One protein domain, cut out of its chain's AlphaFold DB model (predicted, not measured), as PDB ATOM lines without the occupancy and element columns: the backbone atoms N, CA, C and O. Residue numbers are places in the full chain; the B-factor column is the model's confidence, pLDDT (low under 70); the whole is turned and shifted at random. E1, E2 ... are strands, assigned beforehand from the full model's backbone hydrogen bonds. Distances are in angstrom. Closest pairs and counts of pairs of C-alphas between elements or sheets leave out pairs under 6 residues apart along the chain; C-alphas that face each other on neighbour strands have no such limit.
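This is residues 145 to 276 of the 356 residues of the protein "Oligosaccharyl transferase" of Candidatus Aenigmarchaeota archaeon (UniProt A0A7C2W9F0). This is a small closed barrel of seven strands, E1, E2, E5, E7, E8, E10 and E11, with E6 and E9 paired onto it outside the ring. A little hairpin, E3 and E4, sits toward one end of the long axis, and the loop of residues 256 to 268 reaches outward toward the opposite end. The printed part has 132 residues with no named helix and eleven named strands, E1 to E11 in order along the chain; the class is all strand. The barrel is mixed: E8 and E10 are parallel, and its other neighbour pairs are antiparallel. The whole is compact, with a radius of gyration of the C-alphas of 15.0 A and spans of 47 by 32 by 30 A.

E1, residues 145 to 147, and E2, residues 164 to 175, form a hairpin, with N 147 and O 169 3.0 A apart, within hydrogen-bond range. E2 bends by 94 degrees at residue 172. Its next neighbour in the ring is E5, residues 192 to 204, antiparallel at 154 degrees, with N 168 and O 197 at 2.8 A. E3, residues 180 to 182, and E4, residues 185 to 187, make a separate two-stranded antiparallel sheet, with N 187 and O 180 at 2.7 A. The closest C-alphas of E4 and E7, residues 214 to 219, are those of Trp 187 and Asn 219, 6.8 A apart. The pairing of E5 is staggered: E2 lies on one side of it, while E7, beside residues 192 to 198, and E6, residues 207 to 210, beside residues 201 to 204, lie on the other side. N 195 and O 216 are 2.8 A apart between E5 and E7, and N 202 and O 209 are 2.9 A apart in the hairpin of E5 and E6. E7, E8, residues 224 to 235, and E9, residues 239 to 242, form a meander, each strand the antiparallel neighbour of the one before. N 217 and O 226 are 2.7 A apart between E7 and E8, and N 241 and O 233 are 2.8 A apart between E8 and E9. E8 bends by 59 degrees at residue 231. On the other side of E8 from E7 and E9 is E10, residues 248 to 255, parallel at 61 degrees, with N 234 and O 252 at 2.9 A. E10 and E11, residues 269 to 274, form a hairpin, with N 253 and O 271 at 2.8 A. E11 and E1 close the ring, antiparallel at 155 degrees, with N 146 and O 270 at 2.8 A.

E1 begins at C-alpha 145, at (197.096, 106.920, 133.507). E2 measures 26.5 A from first to last C-alpha. E3 and E4 span three residues each. E5, the longest strand with 13 residues, measures 36.1 A and ends at C-alpha 204, at (215.692, 122.026, 147.814). E6 has four residues. E7 measures 15.8 A and E8 30.6 A. E9 has four residues. E10 measures 18.9 A. E11 measures 16.4 A and ends at C-alpha 274, at (197.113, 113.421, 123.701).

The two C-alphas farthest apart are those of Gly 184 and Pro 262, at 51.8 A. The printed part has no cut. The links from E1 to E2 and from E10 to E11 are long, with 16 and 13 residues, and the other links are tight. In the first, residues 153 to 154 pair antiparallel with residues 165 to 166 of E2; in the second, residues 258 to 259 pair antiparallel with residues 265 to 266. The mean pLDDT of the printed part is 89.5, and no printed residue is under 70.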
ATOM      1  N   ILE A 145     196.876 106.737 132.072       93.62
ATOM      2  CA  ILE A 145     197.096 106.920 133.507       93.62
ATOM      3  C   ILE A 145     198.341 106.138 133.895       93.62
ATOM      4  O   ILE A 145     198.436 104.937 133.635       93.62
ATOM      5  N   TYR A 146     199.283 106.819 134.535       95.12
ATOM      6  CA  TYR A 146     200.544 106.254 134.990       95.12
ATOM      7  C   TYR A 146     200.692 106.501 136.477       95.12
ATOM      8  O   TYR A 146     200.381 107.584 136.963       95.12
ATOM      9  N   TYR A 147     201.178 105.513 137.212       94.12
ATOM     10  CA  TYR A 147     201.424 105.663 138.637       94.12
ATOM     11  C   TYR A 147     202.569 104.766 139.091       94.12
ATOM     12  O   TYR A 147     202.895 103.763 138.454       94.12
ATOM     13  N   ASP A 148     203.206 105.143 140.194       88.50
ATOM     14  CA  ASP A 148     204.178 104.287 140.864       88.50
ATOM     15  C   ASP A 148     203.662 103.931 142.261       88.50
ATOM     16  O   ASP A 148     203.707 104.770 143.166       88.50
ATOM     17  N   PRO A 149     203.174 102.695 142.472       77.56
ATOM     18  CA  PRO A 149     202.723 102.274 143.791       77.56
ATOM     19  C   PRO A 149     203.886 102.113 144.783       77.56
ATOM     20  O   PRO A 149     203.646 102.042 145.985       77.56
ATOM     21  N   ARG A 150     205.139 102.038 144.308       80.94
ATOM     22  CA  ARG A 150     206.318 101.795 145.153       80.94
ATOM     23  C   ARG A 150     206.966 103.090 145.641       80.94
ATOM     24  O   ARG A 150     207.493 103.122 146.749       80.94
ATOM     25  N   GLY A 151     206.912 104.151 144.838       79.19
ATOM     26  CA  GLY A 151     207.429 105.480 145.164       79.19
ATOM     27  C   GLY A 151     208.955 105.563 145.213       79.19
ATOM     28  O   GLY A 151     209.488 106.385 145.961       79.19
ATOM     29  N   TYR A 152     209.668 104.715 144.463       85.62
ATOM     30  CA  TYR A 152     211.134 104.699 144.464       85.62
ATOM     31  C   TYR A 152     211.695 105.354 143.200       85.62
ATOM     32  O   TYR A 152     211.239 105.047 142.098       85.62
ATOM     33  N   PRO A 153     212.717 106.221 143.322       88.62
ATOM     34  CA  PRO A 153     213.358 106.794 142.153       88.62
ATOM     35  C   PRO A 153     214.127 105.724 141.370       88.62
ATOM     36  O   PRO A 153     214.716 104.802 141.945       88.62
ATOM     37  N   VAL A 154     214.162 105.879 140.051       89.62
ATOM     38  CA  VAL A 154     214.921 105.036 139.130       89.62
ATOM     39  C   VAL A 154     216.282 105.653 138.819       89.62
ATOM     40  O   VAL A 154     216.448 106.873 138.794       89.62
ATOM     41  N   LYS A 155     217.280 104.802 138.563       84.81
ATOM     42  CA  LYS A 155     218.590 105.238 138.067       84.81
ATOM     43  C   LYS A 155     218.561 105.259 136.542       84.81
ATOM     44  O   LYS A 155     218.401 104.211 135.925       84.81
ATOM     45  N   THR A 156     218.752 106.429 135.942       83.00
ATOM     46  CA  THR A 156     218.871 106.589 134.488       83.00
ATOM     47  C   THR A 156     219.917 107.645 134.154       83.00
ATOM     48  O   THR A 156     219.992 108.673 134.818       83.00
ATOM     49  N   ASN A 157     220.721 107.394 133.119       83.19
ATOM     50  CA  ASN A 157     221.680 108.369 132.589       83.19
ATOM     51  C   ASN A 157     221.077 109.218 131.456       83.19
ATOM     52  O   ASN A 157     221.728 110.136 130.971       83.19
ATOM     53  N   ALA A 158     219.856 108.898 131.009       84.31
ATOM     54  CA  ALA A 158     219.194 109.601 129.910       84.31
ATOM     55  C   ALA A 158     218.653 110.979 130.322       84.31
ATOM     56  O   ALA A 158     218.441 111.834 129.469       84.31
ATOM     57  N   ILE A 159     218.425 111.184 131.622       88.62
ATOM     58  CA  ILE A 159     217.947 112.439 132.201       88.62
ATOM     59  C   ILE A 159     218.940 112.832 133.296       88.62
ATOM     60  O   ILE A 159     219.036 112.164 134.322       88.62
ATOM     61  N   SER A 160     219.702 113.896 133.055       87.31
ATOM     62  CA  SER A 160     220.740 114.407 133.959       87.31
ATOM     63  C   SER A 160     220.371 115.780 134.522       87.31
ATOM     64  O   SER A 160     219.545 116.480 133.943       87.31
ATOM     65  N   GLY A 161     221.033 116.201 135.604       88.12
ATOM     66  CA  GLY A 161     220.799 117.516 136.220       88.12
ATOM     67  C   GLY A 161     219.611 117.558 137.181       88.12
ATOM     68  O   GLY A 161     219.165 118.647 137.535       88.12
ATOM     69  N   TYR A 162     219.125 116.383 137.598       91.12
ATOM     70  CA  TYR A 162     218.071 116.243 138.595       91.12
ATOM     71  C   TYR A 162     218.500 115.348 139.751       91.12
ATOM     72  O   TYR A 162     219.220 114.370 139.535       91.12
ATOM     73  N   ASP A 163     218.025 115.654 140.958       90.38
ATOM     74  CA  ASP A 163     218.343 114.872 142.159       90.38
ATOM     75  C   ASP A 163     217.787 113.448 142.076       90.38
ATOM     76  O   ASP A 163     218.425 112.480 142.501       90.38
ATOM     77  N   LYS A 164     216.559 113.314 141.560       92.25
ATOM     78  CA  LYS A 164     215.845 112.039 141.433       92.25
ATOM     79  C   LYS A 164     214.997 112.025 140.166       92.25
ATOM     80  O   LYS A 164     214.514 113.060 139.716       92.25
ATOM     81  N   VAL A 165     214.748 110.829 139.640       93.50
ATOM     82  CA  VAL A 165     213.777 110.589 138.566       93.50
ATOM     83  C   VAL A 165     212.823 109.501 139.032       93.50
ATOM     84  O   VAL A 165     213.277 108.435 139.434       93.50
ATOM     85  N   TYR A 166     211.518 109.751 138.994       93.31
ATOM     86  CA  TYR A 166     210.501 108.730 139.258       93.31
ATOM     87  C   TYR A 166     209.971 108.171 137.946       93.31
ATOM     88  O   TYR A 166     209.677 108.936 137.034       93.31
ATOM     89  N   GLU A 167     209.826 106.853 137.858       94.25
ATOM     90  CA  GLU A 167     209.187 106.204 136.716       94.25
ATOM     91  C   GLU A 167     207.774 105.762 137.089       94.25
ATOM     92  O   GLU A 167     207.571 104.833 137.873       94.25
ATOM     93  N   LEU A 168     206.793 106.437 136.502       94.06
ATOM     94  CA  LEU A 168     205.387 106.110 136.630       94.06
ATOM     95  C   LEU A 168     205.029 105.065 135.581       94.06
ATOM     96  O   LEU A 168     205.123 105.311 134.378       94.06
ATOM     97  N   ASN A 169     204.615 103.895 136.051       91.06
ATOM     98  CA  ASN A 169     204.341 102.754 135.196       91.06
ATOM     99  C   ASN A 169     202.911 102.811 134.670       91.06
ATOM    100  O   ASN A 169     202.034 103.442 135.260       91.06
ATOM    101  N   GLN A 170     202.692 102.136 133.548       82.38
ATOM    102  CA  GLN A 170     201.412 102.107 132.864       82.38
ATOM    103  C   GLN A 170     200.298 101.508 133.737       82.38
ATOM    104  O   GLN A 170     200.298 100.314 134.032       82.38
ATOM    105  N   GLY A 171     199.319 102.334 134.101       73.38
ATOM    106  CA  GLY A 171     198.028 101.913 134.645       73.38
ATOM    107  C   GLY A 171     196.970 101.718 133.556       73.38
ATOM    108  O   GLY A 171     196.128 100.829 133.663       73.38
ATOM    109  N   SER A 172     197.040 102.512 132.483       75.75
ATOM    110  CA  SER A 172     196.227 102.380 131.266       75.75
ATOM    111  C   SER A 172     197.023 102.755 130.005       75.75
ATOM    112  O   SER A 172     198.086 103.364 130.083       75.75
ATOM    113  N   ILE A 173     196.562 102.334 128.822       72.44
ATOM    114  CA  ILE A 173     197.276 102.525 127.544       72.44
ATOM    115  C   ILE A 173     197.243 103.986 127.091       72.44
ATOM    116  O   ILE A 173     196.176 104.491 126.772       72.44
ATOM    117  N   GLY A 174     198.412 104.628 126.972       78.81
ATOM    118  CA  GLY A 174     198.580 105.881 126.231       78.81
ATOM    119  C   GLY A 174     199.075 105.622 124.809       78.81
ATOM    120  O   GLY A 174     200.232 105.249 124.614       78.81
ATOM    121  N   VAL A 175     198.210 105.806 123.813       83.25
ATOM    122  CA  VAL A 175     198.579 105.731 122.387       83.25
ATOM    123  C   VAL A 175     198.961 107.120 121.905       83.25
ATOM    124  O   VAL A 175     198.267 108.082 122.227       83.25
ATOM    125  N   MET A 176     200.040 107.233 121.132       86.06
ATOM    126  CA  MET A 176     200.424 108.524 120.568       86.06
ATOM    127  C   MET A 176     199.381 109.044 119.571       86.06
ATOM    128  O   MET A 176     198.821 108.270 118.796       86.06
ATOM    129  N   SER A 177     199.145 110.358 119.587       81.00
ATOM    130  CA  SER A 177     198.255 111.053 118.644       81.00
ATOM    131  C   SER A 177     198.877 111.235 117.263       81.00
ATOM    132  O   SER A 177     198.193 111.106 116.254       81.00
ATOM    133  N   ASN A 178     200.180 111.509 117.214       86.38
ATOM    134  CA  ASN A 178     200.897 111.843 115.990       86.38
ATOM    135  C   ASN A 178     202.091 110.923 115.755       86.38
ATOM    136  O   ASN A 178     202.661 110.357 116.689       86.38
ATOM    137  N   ASP A 179     202.455 110.761 114.484       90.06
ATOM    138  CA  ASP A 179     203.663 110.040 114.106       90.06
ATOM    139  C   ASP A 179     204.889 110.786 114.642       90.06
ATOM    140  O   ASP A 179     204.923 112.017 114.688       90.06
ATOM    141  N   VAL A 180     205.927 110.043 115.015       90.19
ATOM    142  CA  VAL A 180     207.183 110.627 115.494       90.19
ATOM    143  C   VAL A 180     208.356 110.057 114.716       90.19
ATOM    144  O   VAL A 180     208.366 108.884 114.360       90.19
ATOM    145  N   THR A 181     209.359 110.880 114.422       90.75
ATOM    146  CA  THR A 181     210.594 110.404 113.788       90.75
ATOM    147  C   THR A 181     211.672 110.240 114.846       90.75
ATOM    148  O   THR A 181     212.045 111.204 115.510       90.75
ATOM    149  N   VAL A 182     212.200 109.026 114.986       89.94
ATOM    150  CA  VAL A 182     213.264 108.686 115.936       89.94
ATOM    151  C   VAL A 182     214.468 108.194 115.143       89.94
ATOM    152  O   VAL A 182     214.378 107.193 114.437       89.94
ATOM    153  N   ASN A 183     215.600 108.901 115.232       87.62
ATOM    154  CA  ASN A 183     216.841 108.568 114.511       87.62
ATOM    155  C   ASN A 183     216.641 108.370 112.992       87.62
ATOM    156  O   ASN A 183     217.184 107.442 112.398       87.62
ATOM    157  N   GLY A 184     215.818 109.218 112.365       87.69
ATOM    158  CA  GLY A 184     215.500 109.137 110.933       87.69
ATOM    159  C   GLY A 184     214.497 108.040 110.550       87.69
ATOM    160  O   GLY A 184     214.179 107.903 109.373       87.69
ATOM    161  N   MET A 185     213.970 107.282 111.515       90.50
ATOM    162  CA  MET A 185     212.932 106.275 111.299       90.50
ATOM    163  C   MET A 185     211.562 106.809 111.723       90.50
ATOM    164  O   MET A 185     211.390 107.248 112.860       90.50
ATOM    165  N   LEU A 186     210.576 106.726 110.828       92.12
ATOM    166  CA  LEU A 186     209.188 107.064 111.135       92.12
ATOM    167  C   LEU A 186     208.570 105.996 112.044       92.12
ATOM    168  O   LEU A 186     208.571 104.810 111.715       92.12
ATOM    169  N   TRP A 187     208.028 106.425 113.177       93.31
ATOM    170  CA  TRP A 187     207.266 105.613 114.115       93.31
ATOM    171  C   TRP A 187     205.796 106.036 114.030       93.31
ATOM    172  O   TRP A 187     205.441 107.102 114.539       93.31
ATOM    173  N   PRO A 188     204.934 105.226 113.386       90.44
ATOM    174  CA  PRO A 188     203.525 105.564 113.238       90.44
ATOM    175  C   PRO A 188     202.805 105.630 114.588       90.44
ATOM    176  O   PRO A 188     202.988 104.745 115.430       90.44
ATOM    177  N   ALA A 189     201.933 106.619 114.768       86.88
ATOM    178  CA  ALA A 189     201.183 106.898 115.992       86.88
ATOM    179  C   ALA A 189     200.434 105.659 116.509       86.88
ATOM    180  O   ALA A 189     200.601 105.231 117.648       86.88
ATOM    181  N   LYS A 190     199.693 104.983 115.619       83.06
ATOM    182  CA  LYS A 190     198.884 103.788 115.939       83.06
ATOM    183  C   LYS A 190     199.713 102.606 116.462       83.06
ATOM    184  O   LYS A 190     199.195 101.738 117.176       83.06
ATOM    185  N   ASP A 191     200.992 102.558 116.106       88.00
ATOM    186  CA  ASP A 191     201.927 101.513 116.514       88.00
ATOM    187  C   ASP A 191     202.823 101.938 117.684       88.00
ATOM    188  O   ASP A 191     203.601 101.120 118.172       88.00
ATOM    189  N   THR A 192     202.677 103.170 118.168       90.75
ATOM    190  CA  THR A 192     203.566 103.786 119.150       90.75
ATOM    191  C   THR A 192     202.804 104.129 120.428       90.75
ATOM    192  O   THR A 192     201.726 104.721 120.402       90.75
ATOM    193  N   LEU A 193     203.355 103.713 121.564       91.44
ATOM    194  CA  LEU A 193     202.757 103.873 122.885       91.44
ATOM    195  C   LEU A 193     203.687 104.669 123.793       91.44
ATOM    196  O   LEU A 193     204.906 104.526 123.708       91.44
ATOM    197  N   VAL A 194     203.107 105.416 124.725       93.75
ATOM    198  CA  VAL A 194     203.813 105.860 125.927       93.75
ATOM    199  C   VAL A 194     203.723 104.710 126.939       93.75
ATOM    200  O   VAL A 194     202.636 104.308 127.340       93.75
ATOM    201  N   ALA A 195     204.856 104.101 127.279       92.56
ATOM    202  CA  ALA A 195     204.940 102.932 128.157       92.56
ATOM    203  C   ALA A 195     205.116 103.321 129.633       92.56
ATOM    204  O   ALA A 195     204.588 102.660 130.525       92.56
ATOM    205  N   SER A 196     205.836 104.404 129.904       94.06
ATOM    206  CA  SER A 196     205.960 104.985 131.242       94.06
ATOM    207  C   SER A 196     206.230 106.483 131.143       94.06
ATOM    208  O   SER A 196     206.635 106.984 130.090       94.06
ATOM    209  N   ILE A 197     205.984 107.204 132.236       95.69
ATOM    210  CA  ILE A 197     206.323 108.623 132.367       95.69
ATOM    211  C   ILE A 197     207.454 108.762 133.379       95.69
ATOM    212  O   ILE A 197     207.332 108.339 134.526       95.69
ATOM    213  N   LEU A 198     208.547 109.388 132.959       95.56
ATOM    214  CA  LEU A 198     209.668 109.762 133.805       95.56
ATOM    215  C   LEU A 198     209.457 111.194 134.307       95.56
ATOM    216  O   LEU A 198     209.397 112.139 133.516       95.56
ATOM    217  N   LEU A 199     209.359 111.346 135.627       94.81
ATOM    218  CA  LEU A 199     209.224 112.625 136.321       94.81
ATOM    219  C   LEU A 199     210.533 112.973 137.040       94.81
ATOM    220  O   LEU A 199     210.796 112.443 138.126       94.81
ATOM    221  N   PRO A 200     211.372 113.841 136.455       94.19
ATOM    222  CA  PRO A 200     212.548 114.357 137.136       94.19
ATOM    223  C   PRO A 200     212.159 115.367 138.216       94.19
ATOM    224  O   PRO A 200     211.269 116.195 138.014       94.19
ATOM    225  N   VAL A 201     212.843 115.325 139.358       92.44
ATOM    226  CA  VAL A 201     212.618 116.254 140.467       92.44
ATOM    227  C   VAL A 201     213.926 116.775 141.050       92.44
ATOM    228  O   VAL A 201     214.910 116.040 141.149       92.44
ATOM    229  N   ASN A 202     213.886 118.029 141.493       91.25
ATOM    230  CA  ASN A 202     214.885 118.642 142.361       91.25
ATOM    231  C   ASN A 202     214.267 118.913 143.728       91.25
ATOM    232  O   ASN A 202     213.138 119.399 143.823       91.25
ATOM    233  N   SER A 203     214.999 118.588 144.783       86.12
ATOM    234  CA  SER A 203     214.576 118.761 146.163       86.12
ATOM    235  C   SER A 203     215.491 119.770 146.848       86.12
ATOM    236  O   SER A 203     216.618 119.451 147.218       86.12
ATOM    237  N   THR A 204     214.978 120.977 147.078       81.25
ATOM    238  CA  THR A 204     215.692 122.026 147.814       81.25
ATOM    239  C   THR A 204     215.044 122.188 149.186       81.25
ATOM    240  O   THR A 204     214.010 122.837 149.337       81.25
ATOM    241  N   GLY A 205     215.628 121.560 150.210       78.88
ATOM    242  CA  GLY A 205     215.037 121.535 151.551       78.88
ATOM    243  C   GLY A 205     213.695 120.793 151.563       78.88
ATOM    244  O   GLY A 205     213.656 119.598 151.277       78.88
ATOM    245  N   ASN A 206     212.607 121.503 151.884       76.56
ATOM    246  CA  ASN A 206     211.241 120.955 151.887       76.56
ATOM    247  C   ASN A 206     210.487 121.183 150.565       76.56
ATOM    248  O   ASN A 206     209.372 120.686 150.408       76.56
ATOM    249  N   GLU A 207     211.060 121.929 149.621       76.19
ATOM    250  CA  GLU A 207     210.430 122.199 148.332       76.19
ATOM    251  C   GLU A 207     210.850 121.152 147.302       76.19
ATOM    252  O   GLU A 207     212.027 120.810 147.173       76.19
ATOM    253  N   THR A 208     209.874 120.637 146.555       82.00
ATOM    254  CA  THR A 208     210.117 119.744 145.420       82.00
ATOM    255  C   THR A 208     209.699 120.449 144.144       82.00
ATOM    256  O   THR A 208     208.521 120.740 143.943       82.00
ATOM    257  N   GLN A 209     210.666 120.702 143.271       86.06
ATOM    258  CA  GLN A 209     210.423 121.207 141.931       86.06
ATOM    259  C   GLN A 209     210.385 120.032 140.958       86.06
ATOM    260  O   GLN A 209     211.317 119.230 140.905       86.06
ATOM    261  N   ILE A 210     209.315 119.940 140.172       87.56
ATOM    262  CA  ILE A 210     209.184 118.941 139.110       87.56
ATOM    263  C   ILE A 210     209.738 119.551 137.818       87.56
ATOM    264  O   ILE A 210     209.341 120.648 137.427       87.56
ATOM    265  N   GLY A 211     210.682 118.856 137.183       88.31
ATOM    266  CA  GLY A 211     211.216 119.224 135.873       88.31
ATOM    267  C   GLY A 211     210.264 118.863 134.719       88.31
ATOM    268  O   GLY A 211     209.165 118.354 134.954       88.31
ATOM    269  N   PRO A 212     210.668 119.096 133.458       90.69
ATOM    270  CA  PRO A 212     209.916 118.631 132.302       90.69
ATOM    271  C   PRO A 212     209.836 117.101 132.311       90.69
ATOM    272  O   PRO A 212     210.835 116.413 132.519       90.69
ATOM    273  N   GLY A 213     208.637 116.571 132.101       94.00
ATOM    274  CA  GLY A 213     208.393 115.138 132.015       94.00
ATOM    275  C   GLY A 213     208.909 114.544 130.704       94.00
ATOM    276  O   GLY A 213     208.931 115.206 129.663       94.00
ATOM    277  N   TYR A 214     209.249 113.259 130.745       95.69
ATOM    278  CA  TYR A 214     209.615 112.474 129.568       95.69
ATOM    279  C   TYR A 214     208.746 111.224 129.496       95.69
ATOM    280  O   TYR A 214     208.378 110.666 130.525       95.69
ATOM    281  N   GLY A 215     208.434 110.752 128.295       94.62
ATOM    282  CA  GLY A 215     207.823 109.443 128.102       94.62
ATOM    283  C   GLY A 215     208.861 108.424 127.655       94.62
ATOM    284  O   GLY A 215     209.671 108.699 126.766       94.62
ATOM    285  N   VAL A 216     208.815 107.226 128.233       94.56
ATOM    286  CA  VAL A 216     209.419 106.046 127.610       94.56
ATOM    287  C   VAL A 216     208.463 105.600 126.516       94.56
ATOM    288  O   VAL A 216     207.361 105.134 126.789       94.56
ATOM    289  N   VAL A 217     208.863 105.783 125.266       94.06
ATOM    290  CA  VAL A 217     208.048 105.511 124.086       94.06
ATOM    291  C   VAL A 217     208.431 104.162 123.500       94.06
ATOM    292  O   VAL A 217     209.605 103.900 123.250       94.06
ATOM    293  N   TYR A 218     207.435 103.312 123.268       93.75
ATOM    294  CA  TYR A 218     207.586 101.956 122.749       93.75
ATOM    295  C   TYR A 218     206.862 101.800 121.412       93.75
ATOM    296  O   TYR A 218     205.658 102.046 121.315       93.75
ATOM    297  N   ASN A 219     207.573 101.332 120.388       93.44
ATOM    298  CA  ASN A 219     206.974 100.981 119.106       93.44
ATOM    299  C   ASN A 219     206.685  99.475 119.043       93.44
ATOM    300  O   ASN A 219     207.591  98.645 119.077       93.44
ATOM    301  N   LYS A 220     205.409  99.111 118.897       91.00
ATOM    302  CA  LYS A 220     204.936  97.718 118.883       91.00
ATOM    303  C   LYS A 220     205.460  96.913 117.694       91.00
ATOM    304  O   LYS A 220     205.632  95.701 117.819       91.00
ATOM    305  N   LYS A 221     205.687  97.558 116.543       90.31
ATOM    306  CA  LYS A 221     206.128  96.886 115.311       90.31
ATOM    307  C   LYS A 221     207.620  96.599 115.325       90.31
ATOM    308  O   LYS A 221     208.020  95.476 115.037       90.31
ATOM    309  N   THR A 222     208.434  97.591 115.675       91.75
ATOM    310  CA  THR A 222     209.896  97.435 115.728       91.75
ATOM    311  C   THR A 222     210.376  96.831 117.049       91.75
ATOM    312  O   THR A 222     211.507  96.360 117.124       91.75
ATOM    313  N   ARG A 223     209.520  96.818 118.083       92.69
ATOM    314  CA  ARG A 223     209.832  96.434 119.473       92.69
ATOM    315  C   ARG A 223     210.959  97.264 120.095       92.69
ATOM    316  O   ARG A 223     211.647  96.800 121.000       92.69
ATOM    317  N   MET A 224     211.150  98.485 119.605       93.69
ATOM    318  CA  MET A 224     212.154  99.418 120.106       93.69
ATOM    319  C   MET A 224     211.550 100.370 121.137       93.69
ATOM    320  O   MET A 224     210.382 100.749 121.041       93.69
ATOM    321  N   THR A 225     212.381 100.794 122.088       93.94
ATOM    322  CA  THR A 225     212.058 101.831 123.074       93.94
ATOM    323  C   THR A 225     212.986 103.028 122.923       93.94
ATOM    324  O   THR A 225     214.177 102.854 122.665       93.94
ATOM    325  N   THR A 226     212.473 104.231 123.147       94.62
ATOM    326  CA  THR A 226     213.272 105.456 123.273       94.62
ATOM    327  C   THR A 226     212.672 106.367 124.338       94.62
ATOM    328  O   THR A 226     211.519 106.194 124.714       94.62
ATOM    329  N   ILE A 227     213.434 107.336 124.831       94.56
ATOM    330  CA  ILE A 227     212.925 108.370 125.735       94.56
ATOM    331  C   ILE A 227     212.725 109.640 124.919       94.56
ATOM    332  O   ILE A 227     213.635 110.054 124.200       94.56
ATOM    333  N   LEU A 228     211.543 110.240 125.020       94.38
ATOM    334  CA  LEU A 228     211.205 111.497 124.355       94.38
ATOM    335  C   LEU A 228     210.640 112.489 125.378       94.38
ATOM    336  O   LEU A 228     209.894 112.071 126.268       94.38
ATOM    337  N   PRO A 229     210.970 113.789 125.284       94.81
ATOM    338  CA  PRO A 229     210.336 114.800 126.122       94.81
ATOM    339  C   PRO A 229     208.857 114.945 125.752       94.81
ATOM    340  O   PRO A 229     208.470 114.708 124.603       94.81
ATOM    341  N   PHE A 230     208.028 115.350 126.711       95.50
ATOM    342  CA  PHE A 230     206.699 115.864 126.390       95.50
ATOM    343  C   PHE A 230     206.797 117.287 125.841       95.50
ATOM    344  O   PHE A 230     207.598 118.099 126.313       95.50
ATOM    345  N   ASN A 231     205.935 117.610 124.880       94.31
ATOM    346  CA  ASN A 231     205.882 118.957 124.313       94.31
ATOM    347  C   ASN A 231     205.050 119.905 125.179       94.31
ATOM    348  O   ASN A 231     205.165 121.121 125.042       94.31
ATOM    349  N   CYS A 232     204.218 119.363 126.071       95.56
ATOM    350  CA  CYS A 232     203.276 120.120 126.879       95.56
ATOM    351  C   CYS A 232     203.192 119.602 128.326       95.56
ATOM    352  O   CYS A 232     203.445 118.430 128.613       95.56
ATOM    353  N   VAL A 233     202.802 120.484 129.244       96.19
ATOM    354  CA  VAL A 233     202.409 120.160 130.619       96.19
ATOM    355  C   VAL A 233     201.056 120.797 130.922       96.19
ATOM    356  O   VAL A 233     200.840 121.960 130.593       96.19
ATOM    357  N   CYS A 234     200.149 120.058 131.554       96.38
ATOM    358  CA  CYS A 234     198.907 120.607 132.097       96.38
ATOM    359  C   CYS A 234     198.981 120.647 133.622       96.38
ATOM    360  O   CYS A 234     199.499 119.725 134.256       96.38
ATOM    361  N   VAL A 235     198.461 121.722 134.210       92.88
ATOM    362  CA  VAL A 235     198.417 121.920 135.658       92.88
ATOM    363  C   VAL A 235     197.015 122.383 136.045       92.88
ATOM    364  O   VAL A 235     196.516 123.369 135.500       92.88
ATOM    365  N   GLU A 236     196.395 121.676 136.994       92.31
ATOM    366  CA  GLU A 236     195.061 122.017 137.506       92.31
ATOM    367  C   GLU A 236     195.030 123.477 137.987       92.31
ATOM    368  O   GLU A 236     195.964 123.953 138.641       92.31
ATOM    369  N   ASN A 237     193.959 124.193 137.650       92.94
ATOM    370  CA  ASN A 237     193.728 125.613 137.917       92.94
ATOM    371  C   ASN A 237     194.726 126.582 137.259       92.94
ATOM    372  O   ASN A 237     194.700 127.776 137.559       92.94
ATOM    373  N   LYS A 238     195.632 126.109 136.391       91.75
ATOM    374  CA  LYS A 238     196.589 126.977 135.682       91.75
ATOM    375  C   LYS A 238     196.484 126.895 134.167       91.75
ATOM    376  O   LYS A 238     196.827 127.874 133.516       91.75
ATOM    377  N   GLY A 239     196.036 125.773 133.611       93.44
ATOM    378  CA  GLY A 239     195.992 125.583 132.162       93.44
ATOM    379  C   GLY A 239     197.011 124.559 131.660       93.44
ATOM    380  O   GLY A 239     197.732 123.920 132.433       93.44
ATOM    381  N   CYS A 240     197.079 124.431 130.337       95.25
ATOM    382  CA  CYS A 240     198.090 123.651 129.633       95.25
ATOM    383  C   CYS A 240     199.091 124.573 128.932       95.25
ATOM    384  O   CYS A 240     198.715 125.573 128.324       95.25
ATOM    385  N   PHE A 241     200.373 124.217 128.989       93.94
ATOM    386  CA  PHE A 241     201.478 125.039 128.501       93.94
ATOM    387  C   PHE A 241     202.423 124.204 127.648       93.94
ATOM    388  O   PHE A 241     202.832 123.114 128.046       93.94
ATOM    389  N   ASN A 242     202.821 124.739 126.495       93.81
ATOM    390  CA  ASN A 242     203.892 124.143 125.705       93.81
ATOM    391  C   ASN A 242     205.237 124.381 126.407       93.81
ATOM    392  O   ASN A 242     205.533 125.502 126.819       93.81
ATOM    393  N   ILE A 243     206.049 123.334 126.525       91.12
ATOM    394  CA  ILE A 243     207.352 123.361 127.205       91.12
ATOM    395  C   ILE A 243     208.524 123.131 126.252       91.12
ATOM    396  O   ILE A 243     209.622 123.612 126.516       91.12
ATOM    397  N   THR A 244     208.311 122.425 125.140       83.69
ATOM    398  CA  THR A 244     209.339 122.165 124.124       83.69
ATOM    399  C   THR A 244     208.713 122.062 122.731       83.69
ATOM    400  O   THR A 244     207.502 121.883 122.585       83.69
ATOM    401  N   THR A 245     209.540 122.189 121.693       76.00
ATOM    402  CA  THR A 245     209.156 121.926 120.305       76.00
ATOM    403  C   THR A 245     209.771 120.598 119.852       76.00
ATOM    404  O   THR A 245     210.969 120.507 119.599       76.00
ATOM    405  N   GLY A 246     208.940 119.558 119.745       81.31
ATOM    406  CA  GLY A 246     209.347 118.219 119.301       81.31
ATOM    407  C   GLY A 246     209.515 117.213 120.442       81.31
ATOM    408  O   GLY A 246     209.971 117.557 121.525       81.31
ATOM    409  N   GLY A 247     209.150 115.956 120.177       89.94
ATOM    410  CA  GLY A 247     208.980 114.928 121.203       89.94
ATOM    411  C   GLY A 247     207.595 114.297 121.111       89.94
ATOM    412  O   GLY A 247     207.067 114.106 120.012       89.94
ATOM    413  N   ILE A 248     207.010 113.966 122.259       92.94
ATOM    414  CA  ILE A 248     205.651 113.430 122.343       92.94
ATOM    415  C   ILE A 248     204.662 114.578 122.160       92.94
ATOM    416  O   ILE A 248     204.604 115.499 122.980       92.94
ATOM    417  N   ASP A 249     203.851 114.494 121.106       90.31
ATOM    418  CA  ASP A 249     202.709 115.380 120.934       90.31
ATOM    419  C   ASP A 249     201.618 115.065 121.970       90.31
ATOM    420  O   ASP A 249     200.858 114.096 121.879       90.31
ATOM    421  N   GLY A 250     201.596 115.873 123.017       92.31
ATOM    422  CA  GLY A 250     200.649 115.780 124.109       92.31
ATOM    423  C   GLY A 250     201.240 116.307 125.403       92.31
ATOM    424  O   GLY A 250     202.430 116.622 125.502       92.31
ATOM    425  N   CYS A 251     200.367 116.430 126.389       95.31
ATOM    426  CA  CYS A 251     200.703 116.942 127.699       95.31
ATOM    427  C   CYS A 251     200.842 115.798 128.695       95.31
ATOM    428  O   CYS A 251     200.140 114.793 128.599       95.31
ATOM    429  N   TYR A 252     201.696 115.977 129.694       95.62
ATOM    430  CA  TYR A 252     201.552 115.241 130.944       95.62
ATOM    431  C   TYR A 252     200.933 116.155 132.004       95.62
ATOM    432  O   TYR A 252     201.167 117.363 132.016       95.62
ATOM    433  N   MET A 253     200.147 115.578 132.902       96.12
ATOM    434  CA  MET A 253     199.600 116.246 134.080       96.12
ATOM    435  C   MET A 253     199.957 115.413 135.300       96.12
ATOM    436  O   MET A 253     199.650 114.227 135.328       96.12
ATOM    437  N   VAL A 254     200.612 116.000 136.300       94.88
ATOM    438  CA  VAL A 254     200.978 115.273 137.525       94.88
ATOM    439  C   VAL A 254     199.750 115.112 138.417       94.88
ATOM    440  O   VAL A 254     199.056 116.084 138.699       94.88
ATOM    441  N   LEU A 255     199.517 113.889 138.890       94.06
ATOM    442  CA  LEU A 255     198.489 113.556 139.869       94.06
ATOM    443  C   LEU A 255     199.134 113.393 141.249       94.06
ATOM    444  O   LEU A 255     200.022 112.548 141.405       94.06
ATOM    445  N   PRO A 256     198.718 114.173 142.258       91.06
ATOM    446  CA  PRO A 256     199.342 114.152 143.567       91.06
ATOM    447  C   PRO A 256     199.111 112.827 144.298       91.06
ATOM    448  O   PRO A 256     198.102 112.140 144.122       91.06
ATOM    449  N   LYS A 257     200.048 112.519 145.198       90.50
ATOM    450  CA  LYS A 257     199.836 111.540 146.262       90.50
ATOM    451  C   LYS A 257     198.824 112.123 147.254       90.50
ATOM    452  O   LYS A 257     199.042 113.223 147.756       90.50
ATOM    453  N   VAL A 258     197.757 111.390 147.552       90.25
ATOM    454  CA  VAL A 258     196.674 111.846 148.444       90.25
ATOM    455  C   VAL A 258     196.439 110.805 149.522       90.25
ATOM    456  O   VAL A 258     196.251 109.635 149.205       90.25
ATOM    457  N   ASP A 259     196.441 111.214 150.786       89.56
ATOM    458  CA  ASP A 259     196.113 110.330 151.902       89.56
ATOM    459  C   ASP A 259     194.617 110.412 152.231       89.56
ATOM    460  O   ASP A 259     194.114 111.471 152.602       89.56
ATOM    461  N   PHE A 260     193.910 109.291 152.095       84.75
ATOM    462  CA  PHE A 260     192.505 109.150 152.482       84.75
ATOM    463  C   PHE A 260     192.356 108.506 153.871       84.75
ATOM    464  O   PHE A 260     191.281 108.015 154.226       84.75
ATOM    465  N   GLY A 261     193.428 108.478 154.670       86.25
ATOM    466  CA  GLY A 261     193.440 107.941 156.025       86.25
ATOM    467  C   GLY A 261     193.141 106.438 156.032       86.25
ATOM    468  O   GLY A 261     193.875 105.665 155.414       86.25
ATOM    469  N   PRO A 262     192.066 105.973 156.701       80.75
ATOM    470  CA  PRO A 262     191.768 104.541 156.803       80.75
ATOM    471  C   PRO A 262     191.437 103.883 155.452       80.75
ATOM    472  O   PRO A 262     191.481 102.660 155.352       80.75
ATOM    473  N   TYR A 263     191.119 104.669 154.419       77.19
ATOM    474  CA  TYR A 263     190.828 104.164 153.072       77.19
ATOM    475  C   TYR A 263     192.086 103.976 152.209       77.19
ATOM    476  O   TYR A 263     191.986 103.508 151.075       77.19
ATOM    477  N   GLY A 264     193.266 104.282 152.757       84.62
ATOM    478  CA  GLY A 264     194.556 104.138 152.093       84.62
ATOM    479  C   GLY A 264     195.048 105.432 151.454       84.62
ATOM    480  O   GLY A 264     194.505 106.514 151.662       84.62
ATOM    481  N   THR A 265     196.114 105.318 150.668       88.00
ATOM    482  CA  THR A 265     196.792 106.461 150.057       88.00
ATOM    483  C   THR A 265     196.825 106.289 148.544       88.00
ATOM    484  O   THR A 265     197.327 105.282 148.044       88.00
ATOM    485  N   SER A 266     196.341 107.289 147.812       90.75
ATOM    486  CA  SER A 266     196.535 107.370 146.369       90.75
ATOM    487  C   SER A 266     198.014 107.555 146.054       90.75
ATOM    488  O   SER A 266     198.627 108.464 146.622       90.75
ATOM    489  N   PRO A 267     198.603 106.759 145.145       92.50
ATOM    490  CA  PRO A 267     199.994 106.930 144.749       92.50
ATOM    491  C   PRO A 267     200.198 108.235 143.968       92.50
ATOM    492  O   PRO A 267     199.247 108.813 143.437       92.50
ATOM    493  N   LEU A 268     201.461 108.662 143.871       91.12
ATOM    494  CA  LEU A 268     201.876 109.653 142.877       91.12
ATOM    495  C   LEU A 268     201.602 109.080 141.483       91.12
ATOM    496  O   LEU A 268     201.937 107.924 141.202       91.12
ATOM    497  N   GLY A 269     201.032 109.900 140.611       94.56
ATOM    498  CA  GLY A 269     200.780 109.509 139.237       94.56
ATOM    499  C   GLY A 269     200.879 110.655 138.255       94.56
ATOM    500  O   GLY A 269     201.307 111.760 138.582       94.56
ATOM    501  N   ALA A 270     200.488 110.364 137.025       95.69
ATOM    502  CA  ALA A 270     200.354 111.326 135.958       95.69
ATOM    503  C   ALA A 270     199.327 110.854 134.927       95.69
ATOM    504  O   ALA A 270     199.117 109.654 134.743       95.69
ATOM    505  N   ILE A 271     198.727 111.814 134.232       95.38
ATOM    506  CA  ILE A 271     197.897 111.601 133.049       95.38
ATOM    507  C   ILE A 271     198.703 112.020 131.823       95.38
ATOM    508  O   ILE A 271     199.238 113.125 131.793       95.38
ATOM    509  N   TYR A 272     198.769 111.166 130.809       95.50
ATOM    510  CA  TYR A 272     199.096 111.557 129.445       95.50
ATOM    511  C   TYR A 272     197.823 112.021 128.741       95.50
ATOM    512  O   TYR A 272     196.870 111.254 128.626       95.50
ATOM    513  N   ILE A 273     197.836 113.255 128.256       94.56
ATOM    514  CA  ILE A 273     196.759 113.905 127.514       94.56
ATOM    515  C   ILE A 273     197.240 114.061 126.066       94.56
ATOM    516  O   ILE A 273     198.128 114.880 125.817       94.56
ATOM    517  N   PRO A 274     196.711 113.292 125.099       90.94
ATOM    518  CA  PRO A 274     197.113 113.421 123.701       90.94
ATOM    519  C   PRO A 274     196.854 114.833 123.163       90.94
ATOM    520  O   PRO A 274     195.838 115.445 123.496       90.94
ATOM    521  N   GLY A 275     197.742 115.337 122.297       89.44
ATOM    522  CA  GLY A 275     197.662 116.714 121.787       89.44
ATOM    523  C   GLY A 275     196.313 117.048 121.138       89.44
ATOM    524  O   GLY A 275     195.752 118.111 121.386       89.44
ATOM    525  N   ILE A 276     195.739 116.087 120.412       85.12
ATOM    526  CA  ILE A 276     194.457 116.212 119.698       85.12
ATOM    527  C   ILE A 276     193.234 116.457 120.599       85.12
ATOM    528  O   ILE A 276     192.228 116.965 120.117       85.12
TER     529      ILE A 276